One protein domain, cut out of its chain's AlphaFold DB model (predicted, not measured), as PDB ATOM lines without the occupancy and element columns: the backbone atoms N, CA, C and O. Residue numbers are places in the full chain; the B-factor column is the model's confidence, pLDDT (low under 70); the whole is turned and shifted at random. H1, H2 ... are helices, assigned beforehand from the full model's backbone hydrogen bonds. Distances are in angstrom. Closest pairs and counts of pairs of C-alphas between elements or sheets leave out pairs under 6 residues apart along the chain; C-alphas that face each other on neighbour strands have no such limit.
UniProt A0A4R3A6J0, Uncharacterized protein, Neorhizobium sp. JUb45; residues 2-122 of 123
ATOM      1  N   THR A   2     132.966  99.822  74.708       59.38
ATOM      2  CA  THR A   2     133.115 100.898  75.707       59.38
ATOM      3  C   THR A   2     132.056 102.007  75.631       59.38
ATOM      4  O   THR A   2     131.726 102.598  76.654       59.38
ATOM      5  N   LEU A   3     131.470 102.268  74.455       66.00
ATOM      6  CA  LEU A   3     130.438 103.304  74.273       66.00
ATOM      7  C   LEU A   3     129.127 102.987  75.013       66.00
ATOM      8  O   LEU A   3     128.588 103.869  75.676       66.00
ATOM      9  N   PHE A   4     128.653 101.736  74.959       68.94
ATOM     10  CA  PHE A   4     127.415 101.306  75.627       68.94
ATOM     11  C   PHE A   4     127.522 101.369  77.154       68.94
ATOM     12  O   PHE A   4     126.611 101.851  77.826       68.94
ATOM     13  N   LEU A   5     128.657 100.934  77.706       67.38
ATOM     14  CA  LEU A   5     128.930 101.018  79.141       67.38
ATOM     15  C   LEU A   5     128.973 102.477  79.608       67.38
ATOM     16  O   LEU A   5     128.400 102.830  80.635       67.38
ATOM     17  N   ARG A   6     129.601 103.343  78.808       70.25
ATOM     18  CA  ARG A   6     129.701 104.773  79.086       70.25
ATOM     19  C   ARG A   6     128.330 105.446  79.100       70.25
ATOM     20  O   ARG A   6     128.016 106.150  80.055       70.25
ATOM     21  N   SER A   7     127.490 105.182  78.097       77.44
ATOM     22  CA  SER A   7     126.122 105.707  78.070       77.44
ATOM     23  C   SER A   7     125.277 105.181  79.230       77.44
ATOM     24  O   SER A   7     124.494 105.940  79.786       77.44
ATOM     25  N   TYR A   8     125.465 103.921  79.636       76.62
ATOM     26  CA  TYR A   8     124.732 103.315  80.752       76.62
ATOM     27  C   TYR A   8     125.121 103.913  82.114       76.62
ATOM     28  O   TYR A   8     124.261 104.202  82.942       76.62
ATOM     29  N   LEU A   9     126.414 104.162  82.337       78.69
ATOM     30  CA  LEU A   9     126.904 104.841  83.540       78.69
ATOM     31  C   LEU A   9     126.407 106.286  83.618       78.69
ATOM     32  O   LEU A   9     126.015 106.744  84.690       78.69
ATOM     33  N   ILE A  10     126.376 106.985  82.482       81.12
ATOM     34  CA  ILE A  10     125.856 108.353  82.399       81.12
ATOM     35  C   ILE A  10     124.358 108.379  82.716       81.12
ATOM     36  O   ILE A  10     123.932 109.211  83.513       81.12
ATOM     37  N   THR A  11     123.557 107.477  82.141       83.81
ATOM     38  CA  THR A  11     122.106 107.448  82.387       83.81
ATOM     39  C   THR A  11     121.776 107.044  83.818       83.81
ATOM     40  O   THR A  11     120.981 107.725  84.463       83.81
ATOM     41  N   LEU A  12     122.416 106.003  84.359       80.44
ATOM     42  CA  LEU A  12     122.250 105.629  85.767       80.44
ATOM     43  C   LEU A  12     122.707 106.742  86.710       80.44
ATOM     44  O   LEU A  12     122.011 107.053  87.677       80.44
ATOM     45  N   GLY A  13     123.846 107.367  86.416       85.38
ATOM     46  CA  GLY A  13     124.354 108.490  87.189       85.38
ATOM     47  C   GLY A  13     123.382 109.668  87.197       85.38
ATOM     48  O   GLY A  13     123.099 110.211  88.259       85.38
ATOM     49  N   LEU A  14     122.787 110.003  86.047       88.50
ATOM     50  CA  LEU A  14     121.750 111.033  85.930       88.50
ATOM     51  C   LEU A  14     120.503 110.699  86.748       88.50
ATOM     52  O   LEU A  14     119.982 111.569  87.444       88.50
ATOM     53  N   ILE A  15     120.031 109.452  86.695       88.19
ATOM     54  CA  ILE A  15     118.848 109.014  87.446       88.19
ATOM     55  C   ILE A  15     119.106 109.119  88.951       88.19
ATOM     56  O   ILE A  15     118.294 109.697  89.673       88.19
ATOM     57  N   PHE A  16     120.243 108.620  89.437       84.62
ATOM     58  CA  PHE A  16     120.563 108.683  90.863       84.62
ATOM     59  C   PHE A  16     120.882 110.101  91.335       84.62
ATOM     60  O   PHE A  16     120.418 110.499  92.401       84.62
ATOM     61  N   ALA A  17     121.600 110.896  90.539       87.31
ATOM     62  CA  ALA A  17     121.896 112.283  90.876       87.31
ATOM     63  C   ALA A  17     120.609 113.115  90.936       87.31
ATOM     64  O   ALA A  17     120.353 113.766  91.945       87.31
ATOM     65  N   SER A  18     119.760 113.048  89.906       89.44
ATOM     66  CA  SER A  18     118.490 113.787  89.878       89.44
ATOM     67  C   SER A  18     117.507 113.302  90.946       89.44
ATOM     68  O   SER A  18     116.873 114.127  91.599       89.44
ATOM     69  N   GLY A  19     117.420 111.991  91.188       86.50
ATOM     70  CA  GLY A  19     116.571 111.416  92.231       86.50
ATOM     71  C   GLY A  19     117.028 111.779  93.645       86.50
ATOM     72  O   GLY A  19     116.209 112.178  94.469       86.50
ATOM     73  N   GLY A  20     118.332 111.694  93.924       85.50
ATOM     74  CA  GLY A  20     118.908 112.064  95.218       85.50
ATOM     75  C   GLY A  20     118.799 113.564  95.491       85.50
ATOM     76  O   GLY A  20     118.304 113.963  96.542       85.50
ATOM     77  N   VAL A  21     119.172 114.404  94.518       89.06
ATOM     78  CA  VAL A  21     119.039 115.868  94.621       89.06
ATOM     79  C   VAL A  21     117.572 116.276  94.741       89.06
ATOM     80  O   VAL A  21     117.235 117.090  95.596       89.06
ATOM     81  N   GLY A  22     116.682 115.677  93.947       88.06
ATOM     82  CA  GLY A  22     115.243 115.917  94.023       88.06
ATOM     83  C   GLY A  22     114.668 115.547  95.388       88.06
ATOM     84  O   GLY A  22     113.907 116.324  95.956       88.06
ATOM     85  N   ALA A  23     115.077 114.414  95.964       83.06
ATOM     86  CA  ALA A  23     114.665 114.013  97.305       83.06
ATOM     87  C   ALA A  23     115.127 115.015  98.378       83.06
ATOM     88  O   ALA A  23     114.321 115.395  99.224       83.06
ATOM     89  N   VAL A  24     116.374 115.498  98.314       85.81
ATOM     90  CA  VAL A  24     116.888 116.525  99.241       85.81
ATOM     91  C   VAL A  24     116.145 117.855  99.079       85.81
ATOM     92  O   VAL A  24     115.756 118.466 100.069       85.81
ATOM     93  N   LEU A  25     115.890 118.297  97.843       87.69
ATOM     94  CA  LEU A  25     115.139 119.529  97.570       87.69
ATOM     95  C   LEU A  25     113.690 119.448  98.062       87.69
ATOM     96  O   LEU A  25     113.152 120.428  98.581       87.69
ATOM     97  N   LEU A  26     113.053 118.285  97.907       86.38
ATOM     98  CA  LEU A  26     111.700 118.039  98.401       86.38
ATOM     99  C   LEU A  26     111.643 117.988  99.931       86.38
ATOM    100  O   LEU A  26     110.651 118.457 100.490       86.38
ATOM    101  N   ASP A  27     112.685 117.460 100.585       84.94
ATOM    102  CA  ASP A  27     112.836 117.514 102.046       84.94
ATOM    103  C   ASP A  27     112.950 118.958 102.530       84.94
ATOM    104  O   ASP A  27     112.253 119.384 103.447       84.94
ATOM    105  N   TRP A  28     113.788 119.741 101.847       84.25
ATOM    106  CA  TRP A  28     114.029 121.133 102.203       84.25
ATOM    107  C   TRP A  28     112.812 122.033 101.961       84.25
ATOM    108  O   TRP A  28     112.590 122.990 102.695       84.25
ATOM    109  N   SER A  29     111.987 121.698 100.969       86.50
ATOM    110  CA  SER A  29     110.730 122.400 100.678       86.50
ATOM    111  C   SER A  29     109.579 122.008 101.619       86.50
ATOM    112  O   SER A  29     108.436 122.365 101.336       86.50
ATOM    113  N   GLU A  30     109.835 121.199 102.655       82.88
ATOM    114  CA  GLU A  30     108.849 120.623 103.590       82.88
ATOM    115  C   GLU A  30     107.725 119.796 102.926       82.88
ATOM    116  O   GLU A  30     106.780 119.351 103.580       82.88
ATOM    117  N   LYS A  31     107.828 119.534 101.617       77.19
ATOM    118  CA  LYS A  31     106.860 118.732 100.850       77.19
ATOM    119  C   LYS A  31     107.040 117.239 101.088       77.19
ATOM    120  O   LYS A  31     106.100 116.461 100.932       77.19
ATOM    121  N   LEU A  32     108.254 116.843 101.444       76.00
ATOM    122  CA  LEU A  32     108.621 115.497 101.833       76.00
ATOM    123  C   LEU A  32     109.315 115.599 103.191       76.00
ATOM    124  O   LEU A  32     109.991 116.573 103.468       76.00
ATOM    125  N   SER A  33     109.111 114.623 104.068       79.75
ATOM    126  CA  SER A  33     109.813 114.568 105.352       79.75
ATOM    127  C   SER A  33     110.533 113.232 105.416       79.75
ATOM    128  O   SER A  33     109.974 112.216 105.842       79.75
ATOM    129  N   LEU A  34     111.765 113.223 104.920       72.44
ATOM    130  CA  LEU A  34     112.656 112.065 104.895       72.44
ATOM    131  C   LEU A  34     113.193 111.738 106.294       72.44
ATOM    132  O   LEU A  34     113.547 110.588 106.572       72.44
ATOM    133  N   GLY A  35     113.197 112.726 107.193       80.94
ATOM    134  CA  GLY A  35     113.862 112.628 108.486       80.94
ATOM    135  C   GLY A  35     115.381 112.511 108.321       80.94
ATOM    136  O   GLY A  35     115.895 112.332 107.219       80.94
ATOM    137  N   TRP A  36     116.120 112.573 109.428       79.44
ATOM    138  CA  TRP A  36     117.588 112.631 109.385       79.44
ATOM    139  C   TRP A  36     118.223 111.452 108.619       79.44
ATOM    140  O   TRP A  36     119.124 111.644 107.807       79.44
ATOM    141  N   PHE A  37     117.706 110.233 108.815       76.50
ATOM    142  CA  PHE A  37     118.219 109.029 108.158       76.50
ATOM    143  C   PHE A  37     117.889 108.996 106.658       76.50
ATOM    144  O   PHE A  37     118.717 108.588 105.847       76.50
ATOM    145  N   GLY A  38     116.691 109.452 106.274       77.88
ATOM    146  CA  GLY A  38     116.303 109.552 104.868       77.88
ATOM    147  C   GLY A  38     117.101 110.629 104.130       77.88
ATOM    148  O   GLY A  38     117.507 110.397 102.995       77.88
ATOM    149  N   GLY A  39     117.402 111.751 104.792       81.19
ATOM    150  CA  GLY A  39     118.260 112.806 104.251       81.19
ATOM    151  C   GLY A  39     119.679 112.312 103.954       81.19
ATOM    152  O   GLY A  39     120.174 112.504 102.845       81.19
ATOM    153  N   ILE A  40     120.304 111.584 104.890       82.81
ATOM    154  CA  ILE A  40     121.635 110.977 104.681       82.81
ATOM    155  C   ILE A  40     121.627 110.030 103.476       82.81
ATOM    156  O   ILE A  40     122.537 110.070 102.647       82.81
ATOM    157  N   ILE A  41     120.591 109.198 103.350       79.50
ATOM    158  CA  ILE A  41     120.445 108.276 102.217       79.50
ATOM    159  C   ILE A  41     120.292 109.046 100.902       79.50
ATOM    160  O   ILE A  41     120.941 108.699  99.919       79.50
ATOM    161  N   ALA A  42     119.463 110.090 100.871       83.50
ATOM    162  CA  ALA A  42     119.253 110.897  99.673       83.50
ATOM    163  C   ALA A  42     120.556 111.567  99.201       83.50
ATOM    164  O   ALA A  42     120.873 111.529  98.012       83.50
ATOM    165  N   VAL A  43     121.357 112.086 100.139       86.44
ATOM    166  CA  VAL A  43     122.693 112.632  99.852       86.44
ATOM    167  C   VAL A  43     123.636 111.545  99.338       86.44
ATOM    168  O   VAL A  43     124.301 111.751  98.326       86.44
ATOM    169  N   ALA A  44     123.675 110.370  99.971       82.62
ATOM    170  CA  ALA A  44     124.518 109.261  99.521       82.62
ATOM    171  C   ALA A  44     124.162 108.806  98.092       82.62
ATOM    172  O   ALA A  44     125.057 108.569  97.281       82.62
ATOM    173  N   ILE A  45     122.867 108.746  97.760       83.56
ATOM    174  CA  ILE A  45     122.382 108.433  96.409       83.56
ATOM    175  C   ILE A  45     122.797 109.524  95.414       83.56
ATOM    176  O   ILE A  45     123.266 109.201  94.322       83.56
ATOM    177  N   ALA A  46     122.684 110.802  95.787       86.50
ATOM    178  CA  ALA A  46     123.109 111.910  94.936       86.50
ATOM    179  C   ALA A  46     124.617 111.856  94.637       86.50
ATOM    180  O   ALA A  46     125.020 111.977  93.480       86.50
ATOM    181  N   VAL A  47     125.444 111.613  95.661       86.31
ATOM    182  CA  VAL A  47     126.904 111.472  95.534       86.31
ATOM    183  C   VAL A  47     127.264 110.273  94.658       86.31
ATOM    184  O   VAL A  47     128.101 110.401  93.765       86.31
ATOM    185  N   LEU A  48     126.609 109.127  94.861       83.81
ATOM    186  CA  LEU A  48     126.810 107.937  94.034       83.81
ATOM    187  C   LEU A  48     126.451 108.209  92.566       83.81
ATOM    188  O   LEU A  48     127.215 107.854  91.671       83.81
ATOM    189  N   GLY A  49     125.327 108.885  92.313       83.06
ATOM    190  CA  GLY A  49     124.920 109.284  90.967       83.06
ATOM    191  C   GLY A  49     125.928 110.215  90.296       83.06
ATOM    192  O   GLY A  49     126.291 110.007  89.139       83.06
ATOM    193  N   PHE A  50     126.453 111.191  91.040       85.00
ATOM    194  CA  PHE A  50     127.499 112.089  90.550       85.00
ATOM    195  C   PHE A  50     128.803 111.350  90.236       85.00
ATOM    196  O   PHE A  50     129.413 111.596  89.199       85.00
ATOM    197  N   ALA A  51     129.212 110.408  91.089       80.25
ATOM    198  CA  ALA A  51     130.388 109.580  90.848       80.25
ATOM    199  C   ALA A  51     130.229 108.741  89.569       80.25
ATOM    200  O   ALA A  51     131.130 108.726  88.734       80.25
ATOM    201  N   LEU A  52     129.067 108.109  89.368       78.31
ATOM    202  CA  LEU A  52     128.757 107.355  88.149       78.31
ATOM    203  C   LEU A  52     128.759 108.248  86.901       78.31
ATOM    204  O   LEU A  52     129.311 107.858  85.873       78.31
ATOM    205  N   LEU A  53     128.212 109.464  87.001       80.94
ATOM    206  CA  LEU A  53     128.254 110.458  85.928       80.94
ATOM    207  C   LEU A  53     129.683 110.865  85.575       80.94
ATOM    208  O   LEU A  53     130.034 110.880  84.400       80.94
ATOM    209  N   LEU A  54     130.517 111.164  86.572       78.00
ATOM    210  CA  LEU A  54     131.912 111.549  86.362       78.00
ATOM    211  C   LEU A  54     132.731 110.398  85.773       78.00
ATOM    212  O   LEU A  54     133.524 110.622  84.861       78.00
ATOM    213  N   VAL A  55     132.513 109.166  86.234       77.12
ATOM    214  CA  VAL A  55     133.153 107.973  85.661       77.12
ATOM    215  C   VAL A  55     132.670 107.737  84.229       77.12
ATOM    216  O   VAL A  55     133.479 107.450  83.354       77.12
ATOM    217  N   GLY A  56     131.381 107.922  83.944       73.81
ATOM    218  CA  GLY A  56     130.852 107.850  82.586       73.81
ATOM    219  C   GLY A  56     131.393 108.963  81.677       73.81
ATOM    220  O   GLY A  56     131.778 108.716  80.539       73.81
ATOM    221  N   MET A  57     131.493 110.201  82.158       76.75
ATOM    222  CA  MET A  57     131.952 111.337  81.355       76.75
ATOM    223  C   MET A  57     133.470 111.367  81.161       76.75
ATOM    224  O   MET A  57     133.920 111.639  80.053       76.75
ATOM    225  N   PHE A  58     134.259 111.066  82.190       74.75
ATOM    226  CA  PHE A  58     135.719 111.243  82.192       74.75
ATOM    227  C   PHE A  58     136.504 109.934  82.333       74.75
ATOM    228  O   PHE A  58     137.735 109.948  82.307       74.75
ATOM    229  N   GLY A  59     135.827 108.794  82.478       65.06
ATOM    230  CA  GLY A  59     136.472 107.490  82.553       65.06
ATOM    231  C   GLY A  59     137.275 107.199  81.290       65.06
ATOM    232  O   GLY A  59     136.718 107.045  80.204       65.06
ATOM    233  N   SER A  60     138.598 107.112  81.440       60.72
ATOM    234  CA  SER A  60     139.466 106.615  80.375       60.72
ATOM    235  C   SER A  60     139.130 105.142  80.109       60.72
ATOM    236  O   SER A  60     139.135 104.360  81.066       60.72
ATOM    237  N   PRO A  61     138.866 104.739  78.849       58.84
ATOM    238  CA  PRO A  61     138.485 103.367  78.506       58.84
ATOM    239  C   PRO A  61     139.501 102.333  79.011       58.84
ATOM    240  O   PRO A  61     139.107 101.279  79.487       58.84
ATOM    241  N   VAL A  62     140.788 102.696  79.060       54.81
ATOM    242  CA  VAL A  62     141.871 101.844  79.580       54.81
ATOM    243  C   VAL A  62     141.712 101.537  81.074       54.81
ATOM    244  O   VAL A  62     142.000 100.431  81.513       54.81
ATOM    245  N   ARG A  63     141.231 102.485  81.891       56.03
ATOM    246  CA  ARG A  63     140.995 102.225  83.324       56.03
ATOM    247  C   ARG A  63     139.738 101.390  83.534       56.03
ATOM    248  O   ARG A  63     139.703 100.596  84.463       56.03
ATOM    249  N   VAL A  64     138.736 101.564  82.678       52.91
ATOM    250  CA  VAL A  64     137.481 100.810  82.746       52.91
ATOM    251  C   VAL A  64     137.704  99.354  82.340       52.91
ATOM    252  O   VAL A  64     137.209  98.481  83.039       52.91
ATOM    253  N   ASP A  65     138.514  99.088  81.314       53.19
ATOM    254  CA  ASP A  65     138.881  97.722  80.919       53.19
ATOM    255  C   ASP A  65     139.720  97.022  82.005       53.19
ATOM    256  O   ASP A  65     139.460  95.870  82.324       53.19
ATOM    257  N   VAL A  66     140.642  97.724  82.682       57.75
ATOM    258  CA  VAL A  66     141.412  97.165  83.820       57.75
ATOM    259  C   VAL A  66     140.530  96.871  85.041       57.75
ATOM    260  O   VAL A  66     140.777  95.916  85.779       57.75
ATOM    261  N   TRP A  67     139.510  97.695  85.284       54.22
ATOM    262  CA  TRP A  67     138.518  97.432  86.330       54.22
ATOM    263  C   TRP A  67     137.588  96.283  85.934       54.22
ATOM    264  O   TRP A  67     137.286  95.448  86.779       54.22
ATOM    265  N   ALA A  68     137.196  96.199  84.661       51.59
ATOM    266  CA  ALA A  68     136.379  95.119  84.122       51.59
ATOM    267  C   ALA A  68     137.112  93.769  84.153       51.59
ATOM    268  O   ALA A  68     136.515  92.777  84.557       51.59
ATOM    269  N   ASP A  69     138.408  93.734  83.833       55.03
ATOM    270  CA  ASP A  69     139.237  92.525  83.932       55.03
ATOM    271  C   ASP A  69     139.360  92.029  85.379       55.03
ATOM    272  O   ASP A  69     139.329  90.827  85.635       55.03
ATOM    273  N   ARG A  70     139.432  92.945  86.356       52.03
ATOM    274  CA  ARG A  70     139.410  92.578  87.785       52.03
ATOM    275  C   ARG A  70     138.020  92.161  88.268       52.03
ATOM    276  O   ARG A  70     137.926  91.314  89.150       52.03
ATOM    277  N   ALA A  71     136.970  92.710  87.662       51.00
ATOM    278  CA  ALA A  71     135.577  92.401  87.963       51.00
ATOM    279  C   ALA A  71     135.082  91.087  87.327       51.00
ATOM    280  O   ALA A  71     134.126  90.459  87.796       51.00
ATOM    281  N   SER A  72     135.741  90.634  86.256       45.19
ATOM    282  CA  SER A  72     135.305  89.515  85.414       45.19
ATOM    283  C   SER A  72     135.256  88.160  86.128       45.19
ATOM    284  O   SER A  72     134.733  87.201  85.560       45.19
ATOM    285  N   ILE A  73     135.762  88.040  87.357       53.88
ATOM    286  CA  ILE A  73     135.794  86.753  88.054       53.88
ATOM    287  C   ILE A  73     134.490  86.479  88.832       53.88
ATOM    288  O   ILE A  73     134.162  85.305  88.975       53.88
ATOM    289  N   HIS A  74     133.673  87.476  89.234       49.84
ATOM    290  CA  HIS A  74     132.425  87.226  90.007       49.84
ATOM    291  C   HIS A  74     131.288  88.294  89.937       49.84
ATOM    292  O   HIS A  74     130.265  88.128  90.604       49.84
ATOM    293  N   GLU A  75     131.393  89.387  89.165       49.81
ATOM    294  CA  GLU A  75     130.766  90.670  89.574       49.81
ATOM    295  C   GLU A  75     129.530  91.191  88.805       49.81
ATOM    296  O   GLU A  75     129.107  92.330  89.019       49.81
ATOM    297  N   GLY A  76     128.847  90.387  87.982       52.28
ATOM    298  CA  GLY A  76     127.525  90.795  87.458       52.28
ATOM    299  C   GLY A  76     126.496  91.038  88.579       52.28
ATOM    300  O   GLY A  76     125.640  91.921  88.499       52.28
ATOM    301  N   SER A  77     126.639  90.295  89.676       52.06
ATOM    302  CA  SER A  77     125.833  90.397  90.895       52.06
ATOM    303  C   SER A  77     126.080  91.686  91.680       52.06
ATOM    304  O   SER A  77     125.158  92.175  92.329       52.06
ATOM    305  N   ILE A  78     127.280  92.274  91.600       52.94
ATOM    306  CA  ILE A  78     127.610  93.528  92.290       52.94
ATOM    307  C   ILE A  78     126.877  94.690  91.633       52.94
ATOM    308  O   ILE A  78     126.301  95.511  92.337       52.94
ATOM    309  N   LEU A  79     126.809  94.728  90.300       56.84
ATOM    310  CA  LEU A  79     126.031  95.749  89.595       56.84
ATOM    311  C   LEU A  79     124.540  95.656  89.959       56.84
ATOM    312  O   LEU A  79     123.894  96.664  90.245       56.84
ATOM    313  N   VAL A  80     124.011  94.429  90.028       54.78
ATOM    314  CA  VAL A  80     122.638  94.162  90.477       54.78
ATOM    315  C   VAL A  80     122.449  94.572  91.936       54.78
ATOM    316  O   VAL A  80     121.445  95.201  92.245       54.78
ATOM    317  N   ALA A  81     123.404  94.299  92.825       54.72
ATOM    318  CA  ALA A  81     123.345  94.709  94.225       54.72
ATOM    319  C   ALA A  81     123.385  96.239  94.376       54.72
ATOM    320  O   ALA A  81     122.589  96.799  95.127       54.72
ATOM    321  N   VAL A  82     124.243  96.921  93.612       63.84
ATOM    322  CA  VAL A  82     124.374  98.386  93.589       63.84
ATOM    323  C   VAL A  82     123.103  99.059  93.069       63.84
ATOM    324  O   VAL A  82     122.774 100.140  93.540       63.84
ATOM    325  N   ILE A  83     122.360  98.431  92.153       62.81
ATOM    326  CA  ILE A  83     121.061  98.932  91.669       62.81
ATOM    327  C   ILE A  83     119.917  98.536  92.618       62.81
ATOM    328  O   ILE A  83     119.009  99.329  92.869       62.81
ATOM    329  N   ALA A  84     119.956  97.331  93.186       64.69
ATOM    330  CA  ALA A  84     118.912  96.809  94.063       64.69
ATOM    331  C   ALA A  84     118.837  97.564  95.392       64.69
ATOM    332  O   ALA A  84     117.746  97.770  95.915       64.69
ATOM    333  N   LEU A  85     119.972  98.008  95.932       62.53
ATOM    334  CA  LEU A  85     120.033  98.732  97.202       62.53
ATOM    335  C   LEU A  85     119.299 100.089  97.165       62.53
ATOM    336  O   LEU A  85     118.417 100.298  98.004       62.53
ATOM    337  N   PRO A  86     119.556 100.996  96.204       58.41
ATOM    338  CA  PRO A  86     118.800 102.236  96.090       58.41
ATOM    339  C   PRO A  86     117.338 101.978  95.712       58.41
ATOM    340  O   PRO A  86     116.465 102.673  96.225       58.41
ATOM    341  N   LEU A  87     117.035 100.950  94.907       67.88
ATOM    342  CA  LEU A  87     115.652 100.591  94.572       67.88
ATOM    343  C   LEU A  87     114.867 100.103  95.804       67.88
ATOM    344  O   LEU A  87     113.732 100.523  96.035       67.88
ATOM    345  N   PHE A  88     115.491  99.270  96.639       69.00
ATOM    346  CA  PHE A  88     114.930  98.795  97.903       69.00
ATOM    347  C   PHE A  88     114.689  99.949  98.879       69.00
ATOM    348  O   PHE A  88     113.638 100.021  99.522       69.00
ATOM    349  N   LEU A  89     115.637 100.883  98.973       64.56
ATOM    350  CA  LEU A  89     115.491 102.071  99.809       64.56
ATOM    351  C   LEU A  89     114.370 102.987  99.307       64.56
ATOM    352  O   LEU A  89     113.589 103.480 100.122       64.56
ATOM    353  N   LEU A  90     114.230 103.149  97.990       66.94
ATOM    354  CA  LEU A  90     113.155 103.927  97.380       66.94
ATOM    355  C   LEU A  90     111.783 103.292  97.656       66.94
ATOM    356  O   LEU A  90     110.882 103.973  98.142       66.94
ATOM    357  N   MET A  91     111.638 101.973  97.473       66.25
ATOM    358  CA  MET A  91     110.418 101.252  97.870       66.25
ATOM    359  C   MET A  91     110.113 101.436  99.356       66.25
ATOM    360  O   MET A  91     108.973 101.718  99.728       66.25
ATOM    361  N   ARG A  92     111.120 101.304 100.221       68.06
ATOM    362  CA  ARG A  92     110.941 101.457 101.666       68.06
ATOM    363  C   ARG A  92     110.501 102.872 102.033       68.06
ATOM    364  O   ARG A  92     109.637 103.019 102.897       68.06
ATOM    365  N   LEU A  93     111.048 103.893 101.377       67.81
ATOM    366  CA  LEU A  93     110.644 105.284 101.557       67.81
ATOM    367  C   LEU A  93     109.174 105.484 101.172       67.81
ATOM    368  O   LEU A  93     108.412 106.020 101.973       67.81
ATOM    369  N   PHE A  94     108.754 104.990 100.004       67.75
ATOM    370  CA  PHE A  94     107.364 105.086  99.545       67.75
ATOM    371  C   PHE A  94     106.388 104.340 100.461       67.75
ATOM    372  O   PHE A  94     105.345 104.879 100.830       67.75
ATOM    373  N   ILE A  95     106.742 103.131 100.902       67.19
ATOM    374  CA  ILE A  95     105.950 102.370 101.877       67.19
ATOM    375  C   ILE A  95     105.831 103.147 103.190       67.19
ATOM    376  O   ILE A  95     104.765 103.173 103.807       67.19
ATOM    377  N   HIS A  96     106.913 103.774 103.646       61.34
ATOM    378  CA  HIS A  96     106.899 104.521 104.896       61.34
ATOM    379  C   HIS A  96     106.098 105.823 104.783       61.34
ATOM    380  O   HIS A  96     105.356 106.149 105.707       61.34
ATOM    381  N   ALA A  97     106.194 106.526 103.653       61.44
ATOM    382  CA  ALA A  97     105.402 107.715 103.356       61.44
ATOM    383  C   ALA A  97     103.899 107.394 103.306       61.44
ATOM    384  O   ALA A  97     103.109 108.075 103.953       61.44
ATOM    385  N   ASN A  98     103.513 106.302 102.637       63.06
ATOM    386  CA  ASN A  98     102.114 105.878 102.520       63.06
ATOM    387  C   ASN A  98     101.498 105.414 103.856       63.06
ATOM    388  O   ASN A  98     100.292 105.497 104.064       63.06
ATOM    389  N   ASN A  99     102.319 104.918 104.787       62.59
ATOM    390  CA  ASN A  99     101.853 104.414 106.083       62.59
ATOM    391  C   ASN A  99     101.732 105.488 107.175       62.59
ATOM    392  O   ASN A  99     101.364 105.154 108.310       62.59
ATOM    393  N   ARG A 100     102.044 106.758 106.882       62.09
ATOM    394  CA  ARG A 100     101.871 107.829 107.867       62.09
ATOM    395  C   ARG A 100     100.376 108.119 108.056       62.09
ATOM    396  O   ARG A 100      99.657 108.274 107.074       62.09
ATOM    397  N   PRO A 101      99.874 108.176 109.302       60.66
ATOM    398  CA  PRO A 101      98.510 108.627 109.541       60.66
ATOM    399  C   PRO A 101      98.370 110.077 109.059       60.66
ATOM    400  O   PRO A 101      99.249 110.893 109.329       60.66
ATOM    401  N   SER A 102      97.278 110.378 108.347       58.78
ATOM    402  CA  SER A 102      96.992 111.738 107.878       58.78
ATOM    403  C   SER A 102      97.015 112.720 109.063       58.78
ATOM    404  O   SER A 102      96.413 112.403 110.096       58.78
ATOM    405  N   PRO A 103      97.662 113.897 108.941       65.94
ATOM    406  CA  PRO A 103      97.750 114.892 110.018       65.94
ATOM    407  C   PRO A 103      96.389 115.380 110.530       65.94
ATOM    408  O   PRO A 103      96.290 115.876 111.645       65.94
ATOM    409  N   SER A 104      95.338 115.219 109.722       74.06
ATOM    410  CA  SER A 104      93.961 115.604 110.034       74.06
ATOM    411  C   SER A 104      93.189 114.591 110.888       74.06
ATOM    412  O   SER A 104      92.034 114.845 111.226       74.06
ATOM    413  N   LEU A 105      93.774 113.436 111.221       69.81
ATOM    414  CA  LEU A 105      93.053 112.407 111.970       69.81
ATOM    415  C   LEU A 105      92.921 112.787 113.453       69.81
ATOM    416  O   LEU A 105      93.938 113.027 114.115       69.81
ATOM    417  N   PRO A 106      91.700 112.768 114.019       78.31
ATOM    418  CA  PRO A 106      91.508 113.017 115.438       78.31
ATOM    419  C   PRO A 106      92.220 111.945 116.277       78.31
ATOM    420  O   PRO A 106      92.249 110.756 115.947       78.31
ATOM    421  N   ILE A 107      92.798 112.370 117.406       71.56
ATOM    422  CA  ILE A 107      93.627 111.534 118.299       71.56
ATOM    423  C   ILE A 107      92.885 110.258 118.748       71.56
ATOM    424  O   ILE A 107      93.504 109.209 118.968       71.56
ATOM    425  N   THR A 108      91.556 110.326 118.841       78.25
ATOM    426  CA  THR A 108      90.665 109.215 119.198       78.25
ATOM    427  C   THR A 108      90.740 108.061 118.193       78.25
ATOM    428  O   THR A 108      90.889 106.907 118.604       78.25
ATOM    429  N   GLU A 109      90.768 108.344 116.890       75.25
ATOM    430  CA  GLU A 109      90.903 107.321 115.845       75.25
ATOM    431  C   GLU A 109      92.302 106.695 115.811       75.25
ATOM    432  O   GLU A 109      92.450 105.484 115.610       75.25
ATOM    433  N   ILE A 110      93.348 107.491 116.067       74.56
ATOM    434  CA  ILE A 110      94.734 107.003 116.136       74.56
ATOM    435  C   ILE A 110      94.891 106.012 117.301       74.56
ATOM    436  O   ILE A 110      95.541 104.970 117.146       74.56
ATOM    437  N   ARG A 111      94.283 106.300 118.462       77.31
ATOM    438  CA  ARG A 111      94.253 105.375 119.610       77.31
ATOM    439  C   ARG A 111      93.472 104.102 119.291       77.31
ATOM    440  O   ARG A 111      93.986 103.016 119.565       77.31
ATOM    441  N   GLY A 112      92.300 104.222 118.666       79.00
ATOM    442  CA  GLY A 112      91.473 103.078 118.268       79.00
ATOM    443  C   GLY A 112      92.206 102.115 117.329       79.00
ATOM    444  O   GLY A 112      92.299 100.917 117.605       79.00
ATOM    445  N   LYS A 113      92.851 102.637 116.275       78.06
ATOM    446  CA  LYS A 113      93.642 101.820 115.333       78.06
ATOM    447  C   LYS A 113      94.843 101.134 115.996       78.06
ATOM    448  O   LYS A 113      95.173 100.003 115.631       78.06
ATOM    449  N   ARG A 114      95.504 101.763 116.980       78.94
ATOM    450  CA  ARG A 114      96.597 101.118 117.742       78.94
ATOM    451  C   ARG A 114      96.087 100.009 118.663       78.94
ATOM    452  O   ARG A 114      96.753  98.978 118.767       78.94
ATOM    453  N   ALA A 115      94.933 100.197 119.300       79.56
ATOM    454  CA  ALA A 115      94.311  99.185 120.154       79.56
ATOM    455  C   ALA A 115      93.913  97.939 119.344       79.56
ATOM    456  O   ALA A 115      94.310  96.830 119.701       79.56
ATOM    457  N   ALA A 116      93.272  98.127 118.185       79.69
ATOM    458  CA  ALA A 116      92.900  97.035 117.283       79.69
ATOM    459  C   ALA A 116      94.119  96.225 116.792       79.69
ATOM    460  O   ALA A 116      94.097  94.995 116.775       79.69
ATOM    461  N   ARG A 117      95.236  96.898 116.464       79.62
ATOM    462  CA  ARG A 117      96.496  96.226 116.081       79.62
ATOM    463  C   ARG A 117      97.115  95.410 117.219       79.62
ATOM    464  O   ARG A 117      97.726  94.381 116.950       79.62
ATOM    465  N   ARG A 118      96.983  95.852 118.476       79.88
ATOM    466  CA  ARG A 118      97.439  95.079 119.648       79.88
ATOM    467  C   ARG A 118      96.573  93.845 119.877       79.88
ATOM    468  O   ARG A 118      97.110  92.803 120.227       79.88
ATOM    469  N   GLN A 119      95.269  93.959 119.651       80.00
ATOM    470  CA  GLN A 119      94.325  92.855 119.815       80.00
ATOM    471  C   GLN A 119      94.561  91.757 118.769       80.00
ATOM    472  O   GLN A 119      94.657  90.590 119.125       80.00
ATOM    473  N   LYS A 120      94.810  92.141 117.509       79.56
ATOM    474  CA  LYS A 120      95.139  91.213 116.411       79.56
ATOM    475  C   LYS A 120      96.500  90.510 116.552       79.56
ATOM    476  O   LYS A 120      96.761  89.561 115.837       79.56
ATOM    477  N   ARG A 121      97.390  90.994 117.429       75.50
ATOM    478  CA  ARG A 121      98.673  90.334 117.758       75.50
ATOM    479  C   ARG A 121      98.569  89.363 118.938       75.50
ATOM    480  O   ARG A 121      99.554  88.708 119.253       75.50
ATOM    481  N   ARG A 122      97.439  89.367 119.650       72.31
ATOM    482  CA  ARG A 122      97.173  88.502 120.811       72.31
ATOM    483  C   ARG A 122      96.271  87.311 120.473       72.31
ATOM    484  O   ARG A 122      96.101  86.456 121.333       72.31
TER     485      ARG A 122
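AT A GLANCE: This is residues 2 to 122 of the 123 residues of an uncharacterized protein of Neorhizobium sp. JUb45 (UniProt A0A4R3A6J0). A long helical hairpin of H1 and H2 has a third long helix, H4, loosely beside it; short H3 sits at one end, and H5 lies out beyond the other, touching no helix. The printed part has 121 residues with five named helices, H1 to H5, and no named strand, all helix. It is only just loose, close to extended, with a radius of gyration of the C-alphas of 20.4 A, spanning 65 by 36 by 20 A.

HOW THE PARTS SIT: H1, residues 2 to 28, and H2, residues 35 to 58, touch as a hairpin, opposite ways at a shallow tilt of 27 degrees; their closest C-alphas, Gly 13 and Gly 49, are 3.9 A apart. H3, residues 61 to 71, is close to H1 but not clearly touching, closest C-alphas Thr 2 and Pro 61, 6.5 A. H4, residues 76 to 98, is near H1, and close to H2 but not clearly touching, closest C-alphas Ile 45 and Pro 86, 7.2 A. H5, residues 107 to 119, is apart from H4. Every O i to N i+4 pair is within hydrogen-bond range in H1, H2, H3 and H5; 18 of 19 in H4.

IN THESE COORDINATES: H1 runs 38.4 A from C-alpha 2 at (133.115, 100.898, 75.707), H2 34.2 A and H4 33.2 A; H5 ends at C-alpha 119, (94.325, 92.855, 119.815).

THE WHOLE: The printed part has no cut and no long link. Residues 2 to 5, 59 to 103 and 105 have pLDDT under 70.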